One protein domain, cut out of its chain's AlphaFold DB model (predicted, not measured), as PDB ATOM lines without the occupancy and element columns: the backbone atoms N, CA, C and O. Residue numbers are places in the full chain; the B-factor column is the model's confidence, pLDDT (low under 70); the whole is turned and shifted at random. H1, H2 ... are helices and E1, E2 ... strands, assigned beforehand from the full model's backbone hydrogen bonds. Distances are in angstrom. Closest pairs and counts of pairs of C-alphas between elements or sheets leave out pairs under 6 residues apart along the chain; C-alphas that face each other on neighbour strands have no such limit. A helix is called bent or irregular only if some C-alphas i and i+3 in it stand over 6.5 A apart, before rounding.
ATOM      1  N   LEU A   7     207.891 197.714  80.095       79.31
ATOM      2  CA  LEU A   7     208.931 197.440  79.116       79.31
ATOM      3  C   LEU A   7     208.296 197.065  77.777       79.31
ATOM      4  O   LEU A   7     207.471 196.154  77.704       79.31
ATOM      5  N   TRP A   8     208.708 197.764  76.724       83.06
ATOM      6  CA  TRP A   8     208.230 197.548  75.363       83.06
ATOM      7  C   TRP A   8     209.310 196.800  74.587       83.06
ATOM      8  O   TRP A   8     210.410 197.314  74.400       83.06
ATOM      9  N   ARG A   9     209.009 195.574  74.156       82.56
ATOM     10  CA  ARG A   9     209.941 194.722  73.394       82.56
ATOM     11  C   ARG A   9     209.675 194.738  71.891       82.56
ATOM     12  O   ARG A   9     210.493 194.244  71.123       82.56
ATOM     13  N   LYS A  10     208.530 195.282  71.477       84.38
ATOM     14  CA  LYS A  10     208.149 195.510  70.080       84.38
ATOM     15  C   LYS A  10     207.435 196.849  69.945       84.38
ATOM     16  O   LYS A  10     206.989 197.430  70.934       84.38
ATOM     17  N   ASN A  11     207.305 197.320  68.712       85.94
ATOM     18  CA  ASN A  11     206.507 198.495  68.405       85.94
ATOM     19  C   ASN A  11     205.009 198.185  68.583       85.94
ATOM     20  O   ASN A  11     204.498 197.211  68.030       85.94
ATOM     21  N   LEU A  12     204.293 199.027  69.332       86.62
ATOM     22  CA  LEU A  12     202.856 198.881  69.585       86.62
ATOM     23  C   LEU A  12     202.034 198.785  68.295       86.62
ATOM     24  O   LEU A  12     201.132 197.956  68.205       86.62
ATOM     25  N   PHE A  13     202.380 199.588  67.289       86.88
ATOM     26  CA  PHE A  13     201.636 199.674  66.031       86.88
ATOM     27  C   PHE A  13     201.867 198.481  65.095       86.88
ATOM     28  O   PHE A  13     201.088 198.271  64.171       86.88
ATOM     29  N   GLU A  14     202.918 197.694  65.328       89.31
ATOM     30  CA  GLU A  14     203.189 196.467  64.569       89.31
ATOM     31  C   GLU A  14     202.441 195.261  65.147       89.31
ATOM     32  O   GLU A  14     202.157 194.298  64.435       89.31
ATOM     33  N   VAL A  15     202.134 195.304  66.446       89.88
ATOM     34  CA  VAL A  15     201.582 194.164  67.190       89.88
ATOM     35  C   VAL A  15     200.076 194.301  67.401       89.88
ATOM     36  O   VAL A  15     199.364 193.297  67.428       89.88
ATOM     37  N   ILE A  16     199.575 195.530  67.536       91.44
ATOM     38  CA  ILE A  16     198.169 195.806  67.827       91.44
ATOM     39  C   ILE A  16     197.581 196.664  66.714       91.44
ATOM     40  O   ILE A  16     197.994 197.799  66.498       91.44
ATOM     41  N   ASP A  17     196.561 196.122  66.051       93.06
ATOM     42  CA  ASP A  17     195.753 196.835  65.065       93.06
ATOM     43  C   ASP A  17     194.359 197.120  65.655       93.06
ATOM     44  O   ASP A  17     193.502 196.223  65.688       93.06
ATOM     45  N   PRO A  18     194.095 198.362  66.110       92.38
ATOM     46  CA  PRO A  18     192.800 198.730  66.662       92.38
ATOM     47  C   PRO A  18     191.648 198.517  65.679       92.38
ATOM     48  O   PRO A  18     190.545 198.189  66.104       92.38
ATOM     49  N   LYS A  19     191.875 198.649  64.363       92.69
ATOM     50  CA  LYS A  19     190.805 198.471  63.370       92.69
ATOM     51  C   LYS A  19     190.308 197.029  63.354       92.69
ATOM     52  O   LYS A  19     189.103 196.809  63.280       92.69
ATOM     53  N   LYS A  20     191.217 196.056  63.475       93.62
ATOM     54  CA  LYS A  20     190.860 194.631  63.563       93.62
ATOM     55  C   LYS A  20     190.121 194.311  64.857       93.62
ATOM     56  O   LYS A  20     189.095 193.640  64.814       93.62
ATOM     57  N   LEU A  21     190.608 194.817  65.990       92.44
ATOM     58  CA  LEU A  21     189.991 194.564  67.297       92.44
ATOM     59  C   LEU A  21     188.607 195.218  67.440       92.44
ATOM     60  O   LEU A  21     187.771 194.716  68.185       92.44
ATOM     61  N   LEU A  22     188.343 196.300  66.702       94.00
ATOM     62  CA  LEU A  22     187.056 197.003  66.706       94.00
ATOM     63  C   LEU A  22     186.112 196.598  65.563       94.00
ATOM     64  O   LEU A  22     185.007 197.134  65.461       94.00
ATOM     65  N   ALA A  23     186.509 195.649  64.710       91.56
ATOM     66  CA  ALA A  23     185.794 195.322  63.476       91.56
ATOM     67  C   ALA A  23     184.346 194.835  63.690       91.56
ATOM     68  O   ALA A  23     183.530 194.923  62.777       91.56
ATOM     69  N   GLN A  24     184.002 194.343  64.885       90.62
ATOM     70  CA  GLN A  24     182.673 193.803  65.205       90.62
ATOM     71  C   GLN A  24     181.810 194.793  66.014       90.62
ATOM     72  O   GLN A  24     180.872 194.410  66.724       90.62
ATOM     73  N   GLY A  25     182.106 196.091  65.895       92.12
ATOM     74  CA  GLY A  25     181.339 197.163  66.526       92.12
ATOM     75  C   GLY A  25     181.674 197.384  68.001       92.12
ATOM     76  O   GLY A  25     180.875 197.988  68.723       92.12
ATOM     77  N   GLN A  26     182.825 196.886  68.457       96.50
ATOM     78  CA  GLN A  26     183.444 197.325  69.702       96.50
ATOM     79  C   GLN A  26     183.839 198.798  69.598       96.50
ATOM     80  O   GLN A  26     184.049 199.336  68.511       96.50
ATOM     81  N   ASN A  27     183.940 199.464  70.743       96.50
ATOM     82  CA  ASN A  27     184.333 200.871  70.815       96.50
ATOM     83  C   ASN A  27     185.376 201.151  71.902       96.50
ATOM     84  O   ASN A  27     185.840 202.285  72.026       96.50
ATOM     85  N   VAL A  28     185.762 200.129  72.665       96.50
ATOM     86  CA  VAL A  28     186.862 200.196  73.625       96.50
ATOM     87  C   VAL A  28     187.668 198.904  73.546       96.50
ATOM     88  O   VAL A  28     187.097 197.827  73.390       96.50
ATOM     89  N   ILE A  29     188.986 199.016  73.635       96.56
ATOM     90  CA  ILE A  29     189.929 197.906  73.730       96.56
ATOM     91  C   ILE A  29     190.609 198.010  75.092       96.56
ATOM     92  O   ILE A  29     191.087 199.091  75.433       96.56
ATOM     93  N   PHE A  30     190.693 196.907  75.827       95.94
ATOM     94  CA  PHE A  30     191.387 196.820  77.112       95.94
ATOM     95  C   PHE A  30     192.450 195.722  77.106       95.94
ATOM     96  O   PHE A  30     192.376 194.779  76.320       95.94
ATOM     97  N   ASP A  31     193.424 195.819  78.000       93.81
ATOM     98  CA  ASP A  31     194.260 194.689  78.393       93.81
ATOM     99  C   ASP A  31     193.485 193.684  79.267       93.81
ATOM    100  O   ASP A  31     192.498 194.011  79.931       93.81
ATOM    101  N   GLN A  32     193.922 192.424  79.247       93.75
ATOM    102  CA  GLN A  32     193.326 191.367  80.067       93.75
ATOM    103  C   GLN A  32     193.990 191.286  81.440       93.75
ATOM    104  O   GLN A  32     195.204 191.443  81.569       93.75
ATOM    105  N   GLU A  33     193.202 190.959  82.463       89.88
ATOM    106  CA  GLU A  33     193.685 190.661  83.817       89.88
ATOM    107  C   GLU A  33     194.489 189.345  83.836       89.88
ATOM    108  O   GLU A  33     195.488 189.244  84.551       89.88
ATOM    109  N   GLY A  34     194.113 188.347  83.025       89.25
ATOM    110  CA  GLY A  34     194.825 187.070  82.933       89.25
ATOM    111  C   GLY A  34     194.554 186.276  81.653       89.25
ATOM    112  O   GLY A  34     193.737 186.648  80.821       89.25
ATOM    113  N   GLU A  35     195.264 185.156  81.492       86.75
ATOM    114  CA  GLU A  35     195.226 184.329  80.272       86.75
ATOM    115  C   GLU A  35     194.048 183.340  80.219       86.75
ATOM    116  O   GLU A  35     193.682 182.858  79.151       86.75
ATOM    117  N   SER A  36     193.470 182.990  81.366       86.50
ATOM    118  CA  SER A  36     192.483 181.914  81.480       86.50
ATOM    119  C   SER A  36     191.518 182.158  82.634       86.50
ATOM    120  O   SER A  36     191.748 183.039  83.464       86.50
ATOM    121  N   GLY A  37     190.476 181.331  82.713       87.62
ATOM    122  CA  GLY A  37     189.538 181.347  83.833       87.62
ATOM    123  C   GLY A  37     188.685 182.610  83.858       87.62
ATOM    124  O   GLY A  37     188.341 183.162  82.809       87.62
ATOM    125  N   LEU A  38     188.340 183.064  85.058       88.88
ATOM    126  CA  LEU A  38     187.554 184.279  85.240       88.88
ATOM    127  C   LEU A  38     188.349 185.517  84.804       88.88
ATOM    128  O   LEU A  38     187.794 186.395  84.141       88.88
ATOM    129  N   LEU A  39     189.656 185.544  85.101       89.00
ATOM    130  CA  LEU A  39     190.546 186.666  84.770       89.00
ATOM    131  C   LEU A  39     190.649 186.944  83.262       89.00
ATOM    132  O   LEU A  39     190.917 188.075  82.871       89.00
ATOM    133  N   PHE A  40     190.405 185.945  82.407       90.06
ATOM    134  CA  PHE A  40     190.375 186.139  80.950       90.06
ATOM    135  C   PHE A  40     189.304 187.147  80.504       90.06
ATOM    136  O   PHE A  40     189.490 187.865  79.522       90.06
ATOM    137  N   ASN A  41     188.191 187.220  81.239       89.19
ATOM    138  CA  ASN A  41     187.083 188.137  80.963       89.19
ATOM    139  C   ASN A  41     187.155 189.429  81.790       89.19
ATOM    140  O   ASN A  41     186.203 190.214  81.790       89.19
ATOM    141  N   MET A  42     188.247 189.636  82.523       93.06
ATOM    142  CA  MET A  42     188.464 190.812  83.354       93.06
ATOM    143  C   MET A  42     189.517 191.728  82.738       93.06
ATOM    144  O   MET A  42     190.394 191.299  81.988       93.06
ATOM    145  N   ILE A  43     189.402 193.008  83.068       94.88
ATOM    146  CA  ILE A  43     190.269 194.092  82.613       94.88
ATOM    147  C   ILE A  43     191.325 194.338  83.677       94.88
ATOM    148  O   ILE A  43     190.963 194.484  84.843       94.88
ATOM    149  N   ALA A  44     192.588 194.454  83.265       90.88
ATOM    150  CA  ALA A  44     193.646 194.907  84.166       90.88
ATOM    151  C   ALA A  44     193.648 196.432  84.316       90.88
ATOM    152  O   ALA A  44     193.849 196.944  85.414       90.88
ATOM    153  N   GLY A  45     193.371 197.157  83.230       88.50
ATOM    154  CA  GLY A  45     193.189 198.608  83.218       88.50
ATOM    155  C   GLY A  45     194.483 199.398  83.032       88.50
ATOM    156  O   GLY A  45     194.436 200.625  83.049       88.50
ATOM    157  N   GLY A  46     195.619 198.724  82.823       85.56
ATOM    158  CA  GLY A  46     196.911 199.374  82.595       85.56
ATOM    159  C   GLY A  46     197.020 199.989  81.201       85.56
ATOM    160  O   GLY A  46     197.658 201.028  81.028       85.56
ATOM    161  N   TYR A  47     196.349 199.387  80.216       89.19
ATOM    162  CA  TYR A  47     196.320 199.874  78.840       89.19
ATOM    163  C   TYR A  47     194.927 199.783  78.245       89.19
ATOM    164  O   TYR A  47     194.221 198.781  78.376       89.19
ATOM    165  N   PHE A  48     194.557 200.819  77.504       92.81
ATOM    166  CA  PHE A  48     193.315 200.826  76.759       92.81
ATOM    167  C   PHE A  48     193.400 201.719  75.528       92.81
ATOM    168  O   PHE A  48     194.157 202.688  75.470       92.81
ATOM    169  N   TYR A  49     192.564 201.406  74.545       94.75
ATOM    170  CA  TYR A  49     192.279 202.265  73.405       94.75
ATOM    171  C   TYR A  49     190.780 202.531  73.358       94.75
ATOM    172  O   TYR A  49     189.971 201.612  73.464       94.75
ATOM    173  N   VAL A  50     190.394 203.788  73.166       95.75
ATOM    174  CA  VAL A  50     188.991 204.206  73.183       95.75
ATOM    175  C   VAL A  50     188.660 204.861  71.857       95.75
ATOM    176  O   VAL A  50     189.227 205.897  71.514       95.75
ATOM    177  N   ALA A  51     187.700 204.292  71.130       95.44
ATOM    178  CA  ALA A  51     187.133 204.967  69.978       95.44
ATOM    179  C   ALA A  51     186.327 206.186  70.467       95.44
ATOM    180  O   ALA A  51     185.471 206.038  71.354       95.44
ATOM    181  N   PRO A  52     186.573 207.393  69.928       95.00
ATOM    182  CA  PRO A  52     185.851 208.583  70.349       95.00
ATOM    183  C   PRO A  52     184.369 208.461  69.977       95.00
ATOM    184  O   PRO A  52     184.015 208.076  68.866       95.00
ATOM    185  N   GLY A  53     183.483 208.798  70.916       95.50
ATOM    186  CA  GLY A  53     182.043 208.764  70.678       95.50
ATOM    187  C   GLY A  53     181.219 208.864  71.956       95.50
ATOM    188  O   GLY A  53     181.741 208.746  73.066       95.50
ATOM    189  N   LEU A  54     179.907 209.060  71.796       96.94
ATOM    190  CA  LEU A  54     178.988 209.259  72.921       96.94
ATOM    191  C   LEU A  54     178.966 208.062  73.884       96.94
ATOM    192  O   LEU A  54     178.942 208.253  75.097       96.94
ATOM    193  N   LYS A  55     179.023 206.832  73.356       96.06
ATOM    194  CA  LYS A  55     179.060 205.599  74.162       96.06
ATOM    195  C   LYS A  55     180.267 205.570  75.096       96.06
ATOM    196  O   LYS A  55     180.098 205.406  76.304       96.06
ATOM    197  N   SER A  56     181.454 205.818  74.546       96.00
ATOM    198  CA  SER A  56     182.707 205.859  75.295       96.00
ATOM    199  C   SER A  56     182.712 206.993  76.326       96.00
ATOM    200  O   SER A  56     183.103 206.785  77.469       96.00
ATOM    201  N   GLN A  57     182.198 208.181  75.981       97.38
ATOM    202  CA  GLN A  57     182.068 209.278  76.951       97.38
ATOM    203  C   GLN A  57     181.165 208.901  78.131       97.38
ATOM    204  O   GLN A  57     181.521 209.145  79.282       97.38
ATOM    205  N   LYS A  58     180.009 208.283  77.862       97.88
ATOM    206  CA  LYS A  58     179.105 207.791  78.911       97.88
ATOM    207  C   LYS A  58     179.767 206.718  79.777       97.88
ATOM    208  O   LYS A  58     179.605 206.752  80.992       97.88
ATOM    209  N   PHE A  59     180.543 205.820  79.168       97.62
ATOM    210  CA  PHE A  59     181.305 204.789  79.873       97.62
ATOM    211  C   PHE A  59     182.248 205.412  80.915       97.62
ATOM    212  O   PHE A  59     182.116 205.148  82.108       97.62
ATOM    213  N   PHE A  60     183.141 206.316  80.504       97.19
ATOM    214  CA  PHE A  60     184.116 206.902  81.432       97.19
ATOM    215  C   PHE A  60     183.504 207.901  82.420       97.19
ATOM    216  O   PHE A  60     183.978 208.001  83.550       97.19
ATOM    217  N   ARG A  61     182.414 208.596  82.060       97.81
ATOM    218  CA  ARG A  61     181.663 209.420  83.023       97.81
ATOM    219  C   ARG A  61     181.061 208.567  84.134       97.81
ATOM    220  O   ARG A  61     181.224 208.904  85.300       97.81
ATOM    221  N   ASN A  62     180.415 207.454  83.783       97.62
ATOM    222  CA  ASN A  62     179.853 206.548  84.780       97.62
ATOM    223  C   ASN A  62     180.949 205.926  85.657       97.62
ATOM    224  O   ASN A  62     180.770 205.855  86.871       97.62
ATOM    225  N   LEU A  63     182.088 205.534  85.073       96.94
ATOM    226  CA  LEU A  63     183.251 205.067  85.835       96.94
ATOM    227  C   LEU A  63     183.690 206.113  86.871       96.94
ATOM    228  O   LEU A  63     183.743 205.809  88.059       96.94
ATOM    229  N   ALA A  64     183.919 207.358  86.441       97.00
ATOM    230  CA  ALA A  64     184.347 208.444  87.322       97.00
ATOM    231  C   ALA A  64     183.332 208.733  88.443       97.00
ATOM    232  O   ALA A  64     183.709 208.858  89.606       97.00
ATOM    233  N   THR A  65     182.037 208.796  88.119       97.00
ATOM    234  CA  THR A  65     180.977 208.969  89.122       97.00
ATOM    235  C   THR A  65     180.938 207.807  90.114       97.00
ATOM    236  O   THR A  65     180.818 208.042  91.313       97.00
ATOM    237  N   THR A  66     181.083 206.568  89.639       94.50
ATOM    238  CA  THR A  66     181.072 205.367  90.489       94.50
ATOM    239  C   THR A  66     182.223 205.392  91.493       94.50
ATOM    240  O   THR A  66     181.991 205.230  92.689       94.50
ATOM    241  N   LEU A  67     183.447 205.659  91.025       93.69
ATOM    242  CA  LEU A  67     184.651 205.700  91.866       93.69
ATOM    243  C   LEU A  67     184.653 206.867  92.863       93.69
ATOM    244  O   LEU A  67     185.319 206.803  93.889       93.69
ATOM    245  N   LYS A  68     183.890 207.932  92.589       93.56
ATOM    246  CA  LYS A  68     183.700 209.039  93.534       93.56
ATOM    247  C   LYS A  68     182.812 208.654  94.725       93.56
ATOM    248  O   LYS A  68     182.936 209.258  95.786       93.56
ATOM    249  N   ILE A  69     181.889 207.711  94.535       90.94
ATOM    250  CA  ILE A  69     180.876 207.337  95.537       90.94
ATOM    251  C   ILE A  69     181.304 206.096  96.321       90.94
ATOM    252  O   ILE A  69     181.079 206.022  97.526       90.94
ATOM    253  N   TYR A  70     181.912 205.123  95.644       87.50
ATOM    254  CA  TYR A  70     182.253 203.832  96.225       87.50
ATOM    255  C   TYR A  70     183.763 203.610  96.235       87.50
ATOM    256  O   TYR A  70     184.453 203.926  95.266       87.50
ATOM    257  N   TYR A  71     184.263 202.981  97.301       87.56
ATOM    258  CA  TYR A  71     185.647 202.516  97.380       87.56
ATOM    259  C   TYR A  71     185.831 201.240  96.546       87.56
ATOM    260  O   TYR A  71     185.798 200.123  97.061       87.56
ATOM    261  N   LEU A  72     185.950 201.413  95.230       90.62
ATOM    262  CA  LEU A  72     186.132 200.340  94.252       90.62
ATOM    263  C   LEU A  72     187.411 200.575  93.451       90.62
ATOM    264  O   LEU A  72     187.902 201.699  93.368       90.62
ATOM    265  N   THR A  73     187.917 199.525  92.811       89.12
ATOM    266  CA  THR A  73     188.980 199.668  91.813       89.12
ATOM    267  C   THR A  73     188.372 199.906  90.433       89.12
ATOM    268  O   THR A  73     187.337 199.335  90.071       89.12
ATOM    269  N   ASP A  74     189.012 200.768  89.654       92.62
ATOM    270  CA  ASP A  74     188.586 201.144  88.309       92.62
ATOM    271  C   ASP A  74     188.481 199.934  87.374       92.62
ATOM    272  O   ASP A  74     187.457 199.756  86.715       92.62
ATOM    273  N   ASN A  75     189.481 199.056  87.374       92.75
ATOM    274  CA  ASN A  75     189.558 197.862  86.536       92.75
ATOM    275  C   ASN A  75     188.370 196.901  86.745       92.75
ATOM    276  O   ASN A  75     187.785 196.394  85.781       92.75
ATOM    277  N   ASN A  76     187.928 196.720  87.991       92.81
ATOM    278  CA  ASN A  76     186.781 195.879  88.323       92.81
ATOM    279  C   ASN A  76     185.455 196.517  87.875       92.81
ATOM    280  O   ASN A  76     184.598 195.838  87.300       92.81
ATOM    281  N   VAL A  77     185.297 197.834  88.060       95.56
ATOM    282  CA  VAL A  77     184.120 198.570  87.568       95.56
ATOM    283  C   VAL A  77     184.063 198.533  86.038       95.56
ATOM    284  O   VAL A  77     183.012 198.229  85.471       95.56
ATOM    285  N   MET A  78     185.191 198.769  85.362       96.62
ATOM    286  CA  MET A  78     185.298 198.664  83.904       96.62
ATOM    287  C   MET A  78     184.957 197.250  83.422       96.62
ATOM    288  O   MET A  78     184.185 197.110  82.473       96.62
ATOM    289  N   SER A  79     185.449 196.208  84.104       96.19
ATOM    290  CA  SER A  79     185.164 194.803  83.769       96.19
ATOM    291  C   SER A  79     183.664 194.528  83.785       96.19
ATOM    292  O   SER A  79     183.104 193.997  82.825       96.19
ATOM    293  N   ARG A  80     182.978 194.975  84.844       95.50
ATOM    294  CA  ARG A  80     181.519 194.886  84.948       95.50
ATOM    295  C   ARG A  80     180.817 195.658  83.838       95.50
ATOM    296  O   ARG A  80     179.886 195.135  83.232       95.50
ATOM    297  N   MET A  81     181.227 196.894  83.572       96.75
ATOM    298  CA  MET A  81     180.590 197.730  82.552       96.75
ATOM    299  C   MET A  81     180.735 197.138  81.147       96.75
ATOM    300  O   MET A  81     179.766 197.145  80.387       96.75
ATOM    301  N   CYS A  82     181.900 196.572  80.828       95.88
ATOM    302  CA  CYS A  82     182.132 195.840  79.586       95.88
ATOM    303  C   CYS A  82     181.277 194.578  79.500       95.88
ATOM    304  O   CYS A  82     180.585 194.379  78.509       95.88
ATOM    305  N   LEU A  83     181.254 193.760  80.552       95.06
ATOM    306  CA  LEU A  83     180.476 192.522  80.590       95.06
ATOM    307  C   LEU A  83     178.964 192.747  80.449       95.06
ATOM    308  O   LEU A  83     178.249 191.922  79.882       95.06
ATOM    309  N   LEU A  84     178.463 193.858  80.992       95.31
ATOM    310  CA  LEU A  84     177.049 194.225  80.937       95.31
ATOM    311  C   LEU A  84     176.681 195.047  79.696       95.31
ATOM    312  O   LEU A  84     175.524 195.436  79.563       95.31
ATOM    313  N   HIS A  85     177.639 195.319  78.807       95.69
ATOM    314  CA  HIS A  85     177.481 196.232  77.677       95.69
ATOM    315  C   HIS A  85     176.832 197.568  78.074       95.69
ATOM    316  O   HIS A  85     175.895 198.038  77.422       95.69
ATOM    317  N   PHE A  86     177.299 198.171  79.174       96.88
ATOM    318  CA  PHE A  86     176.731 199.404  79.722       96.88
ATOM    319  C   PHE A  86     176.597 200.478  78.635       96.88
ATOM    320  O   PHE A  86     177.558 200.749  77.917       96.88
ATOM    321  N   GLU A  87     175.413 201.082  78.487       95.94
ATOM    322  CA  GLU A  87     175.124 202.089  77.446       95.94
ATOM    323  C   GLU A  87     175.459 201.617  76.011       95.94
ATOM    324  O   GLU A  87     175.812 202.402  75.127       95.94
ATOM    325  N   GLY A  88     175.379 200.305  75.767       95.56
ATOM    326  CA  GLY A  88     175.684 199.689  74.479       95.56
ATOM    327  C   GLY A  88     177.167 199.725  74.103       95.56
ATOM    328  O   GLY A  88     177.476 199.607  72.909       95.56
ATOM    329  N   ASN A  89     178.062 199.927  75.079       96.38
ATOM    330  CA  ASN A  89     179.505 199.788  74.902       96.38
ATOM    331  C   ASN A  89     179.858 198.313  74.708       96.38
ATOM    332  O   ASN A  89     179.418 197.460  75.473       96.38
ATOM    333  N   LYS A  90     180.670 198.014  73.697       95.75
ATOM    334  CA  LYS A  90     181.205 196.673  73.453       95.75
ATOM    335  C   LYS A  90     182.722 196.740  73.542       95.75
ATOM    336  O   LYS A  90     183.336 197.614  72.924       95.75
ATOM    337  N   CYS A  91     183.307 195.825  74.303       96.25
ATOM    338  CA  CYS A  91     184.735 195.828  74.588       96.25
ATOM    339  C   CYS A  91     185.448 194.717  73.816       96.25
ATOM    340  O   CYS A  91     184.921 193.614  73.668       96.25
ATOM    341  N   ALA A  92     186.635 195.032  73.311       96.06
ATOM    342  CA  ALA A  92     187.606 194.081  72.791       96.06
ATOM    343  C   ALA A  92     188.785 193.978  73.760       96.06
ATOM    344  O   ALA A  92     188.988 194.856  74.601       96.06
ATOM    345  N   PHE A  93     189.571 192.917  73.618       95.19
ATOM    346  CA  PHE A  93     190.672 192.630  74.523       95.19
ATOM    347  C   PHE A  93     191.973 192.408  73.758       95.19
ATOM    348  O   PHE A  93     192.000 191.688  72.758       95.19
ATOM    349  N   ILE A  94     193.049 193.025  74.242       94.44
ATOM    350  CA  ILE A  94     194.417 192.707  73.839       94.44
ATOM    351  C   ILE A  94     194.783 191.401  74.547       94.44
ATOM    352  O   ILE A  94     194.657 191.337  75.772       94.44
ATOM    353  N   PRO A  95     195.232 190.363  73.818       92.19
ATOM    354  CA  PRO A  95     195.580 189.092  74.433       92.19
ATOM    355  C   PRO A  95     196.606 189.263  75.554       92.19
ATOM    356  O   PRO A  95     197.629 189.924  75.362       92.19
ATOM    357  N   TYR A  96     196.388 188.590  76.685       90.25
ATOM    358  CA  TYR A  96     197.309 188.641  77.826       90.25
ATOM    359  C   TYR A  96     198.751 188.278  77.445       90.25
ATOM    360  O   TYR A  96     199.701 188.848  77.964       90.25
ATOM    361  N   ARG A  97     198.942 187.352  76.493       88.75
ATOM    362  CA  ARG A  97     200.282 186.982  76.001       88.75
ATOM    363  C   ARG A  97     201.019 188.129  75.316       88.75
ATOM    364  O   ARG A  97     202.246 188.129  75.309       88.75
ATOM    365  N   THR A  98     200.274 189.069  74.747       90.56
ATOM    366  CA  THR A  98     200.815 190.239  74.066       90.56
ATOM    367  C   THR A  98     201.111 191.360  75.045       90.56
ATOM    368  O   THR A  98     202.192 191.947  75.013       90.56
ATOM    369  N   MET A  99     200.157 191.640  75.929       90.19
ATOM    370  CA  MET A  99     200.223 192.746  76.872       90.19
ATOM    371  C   MET A  99     199.837 192.259  78.257       90.19
ATOM    372  O   MET A  99     198.675 191.949  78.521       90.19
ATOM    373  N   THR A 100     200.834 192.167  79.130       88.50
ATOM    374  CA  THR A 100     200.657 191.649  80.484       88.50
ATOM    375  C   THR A 100     200.601 192.764  81.511       88.50
ATOM    376  O   THR A 100     201.186 193.830  81.324       88.50
ATOM    377  N   LEU A 180     198.106 190.622 103.301       58.72
ATOM    378  CA  LEU A 180     196.944 191.174 102.586       58.72
ATOM    379  C   LEU A 180     196.778 190.513 101.205       58.72
ATOM    380  O   LEU A 180     195.701 190.050 100.853       58.72
ATOM    381  N   ASN A 181     197.881 190.351 100.468       61.72
ATOM    382  CA  ASN A 181     197.895 189.702  99.154       61.72
ATOM    383  C   ASN A 181     197.493 188.219  99.220       61.72
ATOM    384  O   ASN A 181     196.981 187.681  98.236       61.72
ATOM    385  N   ALA A 182     197.705 187.554 100.359       66.69
ATOM    386  CA  ALA A 182     197.277 186.173 100.564       66.69
ATOM    387  C   ALA A 182     195.744 186.054 100.635       66.69
ATOM    388  O   ALA A 182     195.186 185.197  99.952       66.69
ATOM    389  N   SER A 183     195.062 186.943 101.367       69.00
ATOM    390  CA  SER A 183     193.591 186.961 101.458       69.00
ATOM    391  C   SER A 183     192.931 187.223 100.103       69.00
ATOM    392  O   SER A 183     191.988 186.538  99.714       69.00
ATOM    393  N   ILE A 184     193.492 188.162  99.339       71.44
ATOM    394  CA  ILE A 184     193.055 188.488  97.976       71.44
ATOM    395  C   ILE A 184     193.226 187.274  97.061       71.44
ATOM    396  O   ILE A 184     192.298 186.870  96.358       71.44
ATOM    397  N   SER A 185     194.403 186.647  97.113       72.19
ATOM    398  CA  SER A 185     194.700 185.446  96.328       72.19
ATOM    399  C   SER A 185     193.760 184.291  96.677       72.19
ATOM    400  O   SER A 185     193.365 183.537  95.790       72.19
ATOM    401  N   PHE A 186     193.376 184.154  97.946       79.06
ATOM    402  CA  PHE A 186     192.457 183.119  98.404       79.06
ATOM    403  C   PHE A 186     191.034 183.328  97.868       79.06
ATOM    404  O   PHE A 186     190.476 182.412  97.268       79.06
ATOM    405  N   LEU A 187     190.481 184.541  97.986       78.31
ATOM    406  CA  LEU A 187     189.166 184.879  97.417       78.31
ATOM    407  C   LEU A 187     189.133 184.704  95.893       78.31
ATOM    408  O   LEU A 187     188.164 184.169  95.345       78.31
ATOM    409  N   HIS A 188     190.211 185.095  95.210       79.94
ATOM    410  CA  HIS A 188     190.371 184.843  93.779       79.94
ATOM    411  C   HIS A 188     190.384 183.340  93.479       79.94
ATOM    412  O   HIS A 188     189.694 182.902  92.567       79.94
ATOM    413  N   SER A 189     191.098 182.538  94.275       83.06
ATOM    414  CA  SER A 189     191.177 181.081  94.086       83.06
ATOM    415  C   SER A 189     189.820 180.397  94.271       83.06
ATOM    416  O   SER A 189     189.462 179.529  93.479       83.06
ATOM    417  N   ILE A 190     189.032 180.814  95.269       86.06
ATOM    418  CA  ILE A 190     187.655 180.327  95.453       86.06
ATOM    419  C   ILE A 190     186.796 180.689  94.242       86.06
ATOM    420  O   ILE A 190     186.069 179.848  93.721       86.06
ATOM    421  N   SER A 191     186.882 181.935  93.783       85.94
ATOM    422  CA  SER A 191     186.085 182.402  92.651       85.94
ATOM    423  C   SER A 191     186.434 181.672  91.354       85.94
ATOM    424  O   SER A 191     185.536 181.290  90.608       85.94
ATOM    425  N   GLU A 192     187.723 181.429  91.110       85.94
ATOM    426  CA  GLU A 192     188.200 180.627  89.983       85.94
ATOM    427  C   GLU A 192     187.715 179.180  90.079       85.94
ATOM    428  O   GLU A 192     187.235 178.626  89.094       85.94
ATOM    429  N   PHE A 193     187.753 178.575  91.269       87.50
ATOM    430  CA  PHE A 193     187.214 177.233  91.484       87.50
ATOM    431  C   PHE A 193     185.709 177.162  91.179       87.50
ATOM    432  O   PHE A 193     185.255 176.269  90.458       87.50
ATOM    433  N   LEU A 194     184.932 178.125  91.687       88.88
ATOM    434  CA  LEU A 194     183.495 178.207  91.427       88.88
ATOM    435  C   LEU A 194     183.210 178.409  89.938       88.88
ATOM    436  O   LEU A 194     182.334 177.739  89.397       88.88
ATOM    437  N   PHE A 195     183.964 179.279  89.265       90.00
ATOM    438  CA  PHE A 195     183.828 179.508  87.830       90.00
ATOM    439  C   PHE A 195     184.184 178.264  87.008       90.00
ATOM    440  O   PHE A 195     183.429 177.890  86.111       90.00
ATOM    441  N   ALA A 196     185.277 177.577  87.347       89.19
ATOM    442  CA  ALA A 196     185.695 176.349  86.675       89.19
ATOM    443  C   ALA A 196     184.637 175.242  86.793       89.19
ATOM    444  O   ALA A 196     184.411 174.493  85.841       89.19
ATOM    445  N   ARG A 197     183.956 175.143  87.943       92.62
ATOM    446  CA  ARG A 197     182.901 174.147  88.161       92.62
ATOM    447  C   ARG A 197     181.549 174.560  87.577       92.62
ATOM    448  O   ARG A 197     180.805 173.689  87.117       92.62
ATOM    449  N   PHE A 198     181.239 175.854  87.608       92.75
ATOM    450  CA  PHE A 198     179.952 176.435  87.232       92.75
ATOM    451  C   PHE A 198     180.143 177.707  86.379       92.75
ATOM    452  O   PHE A 198     179.953 178.824  86.872       92.75
ATOM    453  N   PRO A 199     180.456 177.576  85.075       88.56
ATOM    454  CA  PRO A 199     180.790 178.726  84.224       88.56
ATOM    455  C   PRO A 199     179.690 179.792  84.126       88.56
ATOM    456  O   PRO A 199     179.981 180.978  83.968       88.56
ATOM    457  N   PHE A 200     178.420 179.403  84.279       90.06
ATOM    458  CA  PHE A 200     177.287 180.336  84.266       90.06
ATOM    459  C   PHE A 200     177.347 181.372  85.405       90.06
ATOM    460  O   PHE A 200     176.776 182.457  85.275       90.06
ATOM    461  N   LEU A 201     178.071 181.083  86.495       91.56
ATOM    462  CA  LEU A 201     178.289 182.027  87.592       91.56
ATOM    463  C   LEU A 201     179.262 183.148  87.225       91.56
ATOM    464  O   LEU A 201     179.268 184.167  87.907       91.56
ATOM    465  N   GLY A 202     180.050 183.017  86.151       89.50
ATOM    466  CA  GLY A 202     181.081 183.998  85.796       89.50
ATOM    467  C   GLY A 202     180.538 185.420  85.685       89.50
ATOM    468  O   GLY A 202     181.132 186.356  86.222       89.50
ATOM    469  N   LYS A 203     179.347 185.577  85.089       92.00
ATOM    470  CA  LYS A 203     178.691 186.886  84.995       92.00
ATOM    471  C   LYS A 203     178.391 187.476  86.367       92.00
ATOM    472  O   LYS A 203     178.715 188.632  86.614       92.00
ATOM    473  N   PHE A 204     177.810 186.667  87.251       92.81
ATOM    474  CA  PHE A 204     177.477 187.071  88.611       92.81
ATOM    475  C   PHE A 204     178.727 187.422  89.427       92.81
ATOM    476  O   PHE A 204     178.744 188.463  90.085       92.81
ATOM    477  N   LEU A 205     179.771 186.588  89.346       92.00
ATOM    478  CA  LEU A 205     181.033 186.782  90.057       92.00
ATOM    479  C   LEU A 205     181.676 188.117  89.666       92.00
ATOM    480  O   LEU A 205     181.961 188.932  90.539       92.00
ATOM    481  N   ILE A 206     181.826 188.396  88.369       90.56
ATOM    482  CA  ILE A 206     182.444 189.648  87.907       90.56
ATOM    483  C   ILE A 206     181.589 190.861  88.310       90.56
ATOM    484  O   ILE A 206     182.105 191.838  88.857       90.56
ATOM    485  N   SER A 207     180.271 190.807  88.087       91.31
ATOM    486  CA  SER A 207     179.416 191.985  88.263       91.31
ATOM    487  C   SER A 207     179.042 192.310  89.709       91.31
ATOM    488  O   SER A 207     178.688 193.457  89.972       91.31
ATOM    489  N   ASN A 208     179.063 191.334  90.624       89.19
ATOM    490  CA  ASN A 208     178.589 191.521  92.004       89.19
ATOM    491  C   ASN A 208     179.636 191.184  93.068       89.19
ATOM    492  O   ASN A 208     179.596 191.773  94.139       89.19
ATOM    493  N   VAL A 209     180.573 190.274  92.793       89.19
ATOM    494  CA  VAL A 209     181.607 189.899  93.771       89.19
ATOM    495  C   VAL A 209     182.874 190.716  93.535       89.19
ATOM    496  O   VAL A 209     183.255 191.515  94.384       89.19
ATOM    497  N   PHE A 210     183.489 190.601  92.355       86.12
ATOM    498  CA  PHE A 210     184.763 191.273  92.061       86.12
ATOM    499  C   PHE A 210     184.643 192.791  92.007       86.12
ATOM    500  O   PHE A 210     185.534 193.493  92.475       86.12
ATOM    501  N   THR A 211     183.520 193.305  91.502       87.31
ATOM    502  CA  THR A 211     183.274 194.756  91.454       87.31
ATOM    503  C   THR A 211     183.381 195.404  92.832       87.31
ATOM    504  O   THR A 211     183.928 196.495  92.944       87.31
ATOM    505  N   TYR A 212     182.904 194.721  93.873       84.69
ATOM    506  CA  TYR A 212     182.809 195.243  95.236       84.69
ATOM    507  C   TYR A 212     183.846 194.641  96.184       84.69
ATOM    508  O   TYR A 212     183.847 194.940  97.373       84.69
ATOM    509  N   TYR A 213     184.761 193.818  95.680       80.44
ATOM    510  CA  TYR A 213     185.700 193.084  96.521       80.44
ATOM    511  C   TYR A 213     186.603 194.018  97.356       80.44
ATOM    512  O   TYR A 213     186.841 193.737  98.527       80.44
ATOM    513  N   ALA A 214     187.035 195.164  96.810       73.06
ATOM    514  CA  ALA A 214     187.827 196.146  97.558       73.06
ATOM    515  C   ALA A 214     187.022 196.789  98.698       73.06
ATOM    516  O   ALA A 214     187.547 196.994  99.787       73.06
ATOM    517  N   TYR A 215     185.733 197.040  98.466       76.31
ATOM    518  CA  TYR A 215     184.811 197.530  99.483       76.31
ATOM    519  C   TYR A 215     184.615 196.497 100.603       76.31
ATOM    520  O   TYR A 215     184.695 196.851 101.774       76.31
ATOM    521  N   TYR A 216     184.452 195.214 100.257       76.38
ATOM    522  CA  TYR A 216     184.302 194.129 101.235       76.38
ATOM    523  C   TYR A 216     185.564 193.819 102.047       76.38
ATOM    524  O   TYR A 216     185.456 193.185 103.087       76.38
ATOM    525  N   LEU A 217     186.753 194.196 101.570       68.12
ATOM    526  CA  LEU A 217     188.005 193.963 102.297       68.12
ATOM    527  C   LEU A 217     188.385 195.082 103.269       68.12
ATOM    528  O   LEU A 217     189.257 194.873 104.111       68.12
ATOM    529  N   VAL A 218     187.810 196.272 103.099       63.72
ATOM    530  CA  VAL A 218     188.115 197.450 103.926       63.72
ATOM    531  C   VAL A 218     187.100 197.640 105.058       63.72
ATOM    532  O   VAL A 218     187.417 198.314 106.037       63.72
ATOM    533  N   ILE A 219     185.913 197.037 104.944       53.31
ATOM    534  CA  ILE A 219     184.890 196.954 106.002       53.31
ATOM    535  C   ILE A 219     185.098 195.675 106.805       53.31
ATOM    536  O   ILE A 219     185.045 195.763 108.051       53.31
TER     537      ILE A 219
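This is residues 7 to 100 and 180 to 219 of the 219 residues of the protein "Nucleotid_trans domain-containing protein" of Steinernema glaseri (UniProt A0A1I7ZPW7). One helix, H4, sits in the middle, with a small, strongly twisted sheet of three strands on one side of it, the long helix H3 on another, and H6 of the helical hairpin H5 and H6 packed on it too. The short helices H1 and H2 lie at the end of the domain away from that hairpin. The printed part has 134 residues and runs H1 H2 E1 E2 H3 H4 E3 H5 H6, mostly helix; the mixed sheet has the order E2 E1 E3. It is compact, with a radius of gyration of the C-alphas of 15.3 A, and rounded, spanning 41 by 32 by 30 A.

Start at H1, residues 12 to 15, which touches no helix and is not on the sheet. H2, residues 18 to 21, is apart from H1 and only grazes the sheet; its closest C-alphas to E3, residues 91 to 94, are those of Leu 21 and Ala 92, 6.0 A apart. E1, residues 28 to 32, is the inner strand: look for N 92 and O 28, 2.8 A apart, in its parallel pairing with E3. E1 and E2, residues 43 to 50, form an antiparallel hairpin, with N 29 and O 49 2.8 A apart; E2 bends by 99 degrees at residue 46. H3, residues 54 to 69, only grazes the sheet with residues 55 to 60. H4, residues 74 to 83, is on one face of the sheet, making two layers, a helix over a sheet; its height over the sheet is 9.0 A, and it runs across the strands, at 66 degrees to E2 on the local plane. H3 and H4 touch at Leu 63 and Val 77, their closest C-alphas, 6.8 A apart, at a steep tilt of 45 degrees, opposite ways. H6, residues 199 to 218, touches H4 with residues 203 to 212 alone, at a shallow tilt of 22 degrees, opposite ways; the closest C-alphas, those of Asn 76 and Thr 211, are 4.8 A apart. H5, residues 180 to 197, forms a helical hairpin with H6, touching it with residues 191 to 195 alone; the closest C-alphas are those of Phe 195 and Gly 202, 5.6 A apart. The helix packing is only just mostly aligned, with 2 of 3 touching pairs at a shallow tilt. In H3, H4 and H5 every O i to N i+4 pair is within hydrogen-bond range, in H6 9 of 16; H1 and H2 are too short for such a pair.

Find C-alpha 12 at (202.856, 198.881, 69.585), where H1 begins. H3 runs 22.8 A from C-alpha 54 at (178.988, 209.259, 72.921), and H4 14.1 A. E1, E2 and E3 measure 12.7, 13.9 and 10.2 A. H5 is 26.4 A long; H6, 28.1 A, ends at C-alpha 218 at (188.115, 197.450, 103.926). H6 is irregular, with C-alphas 211 and 214 7.7 A apart, and has a kink of 48 degrees near residue 210.

The C-alphas farthest apart, those of Glu 14 and Ile 219, are 45.3 A apart. Residues 101 to 179 are not printed, and C-alphas 100 and 180 stand 22.4 A apart across the cut. Of the links that are printed whole, none is long. The mean pLDDT of the printed part is 89.3; residues 180 to 183 and 217 to 219 are under 70.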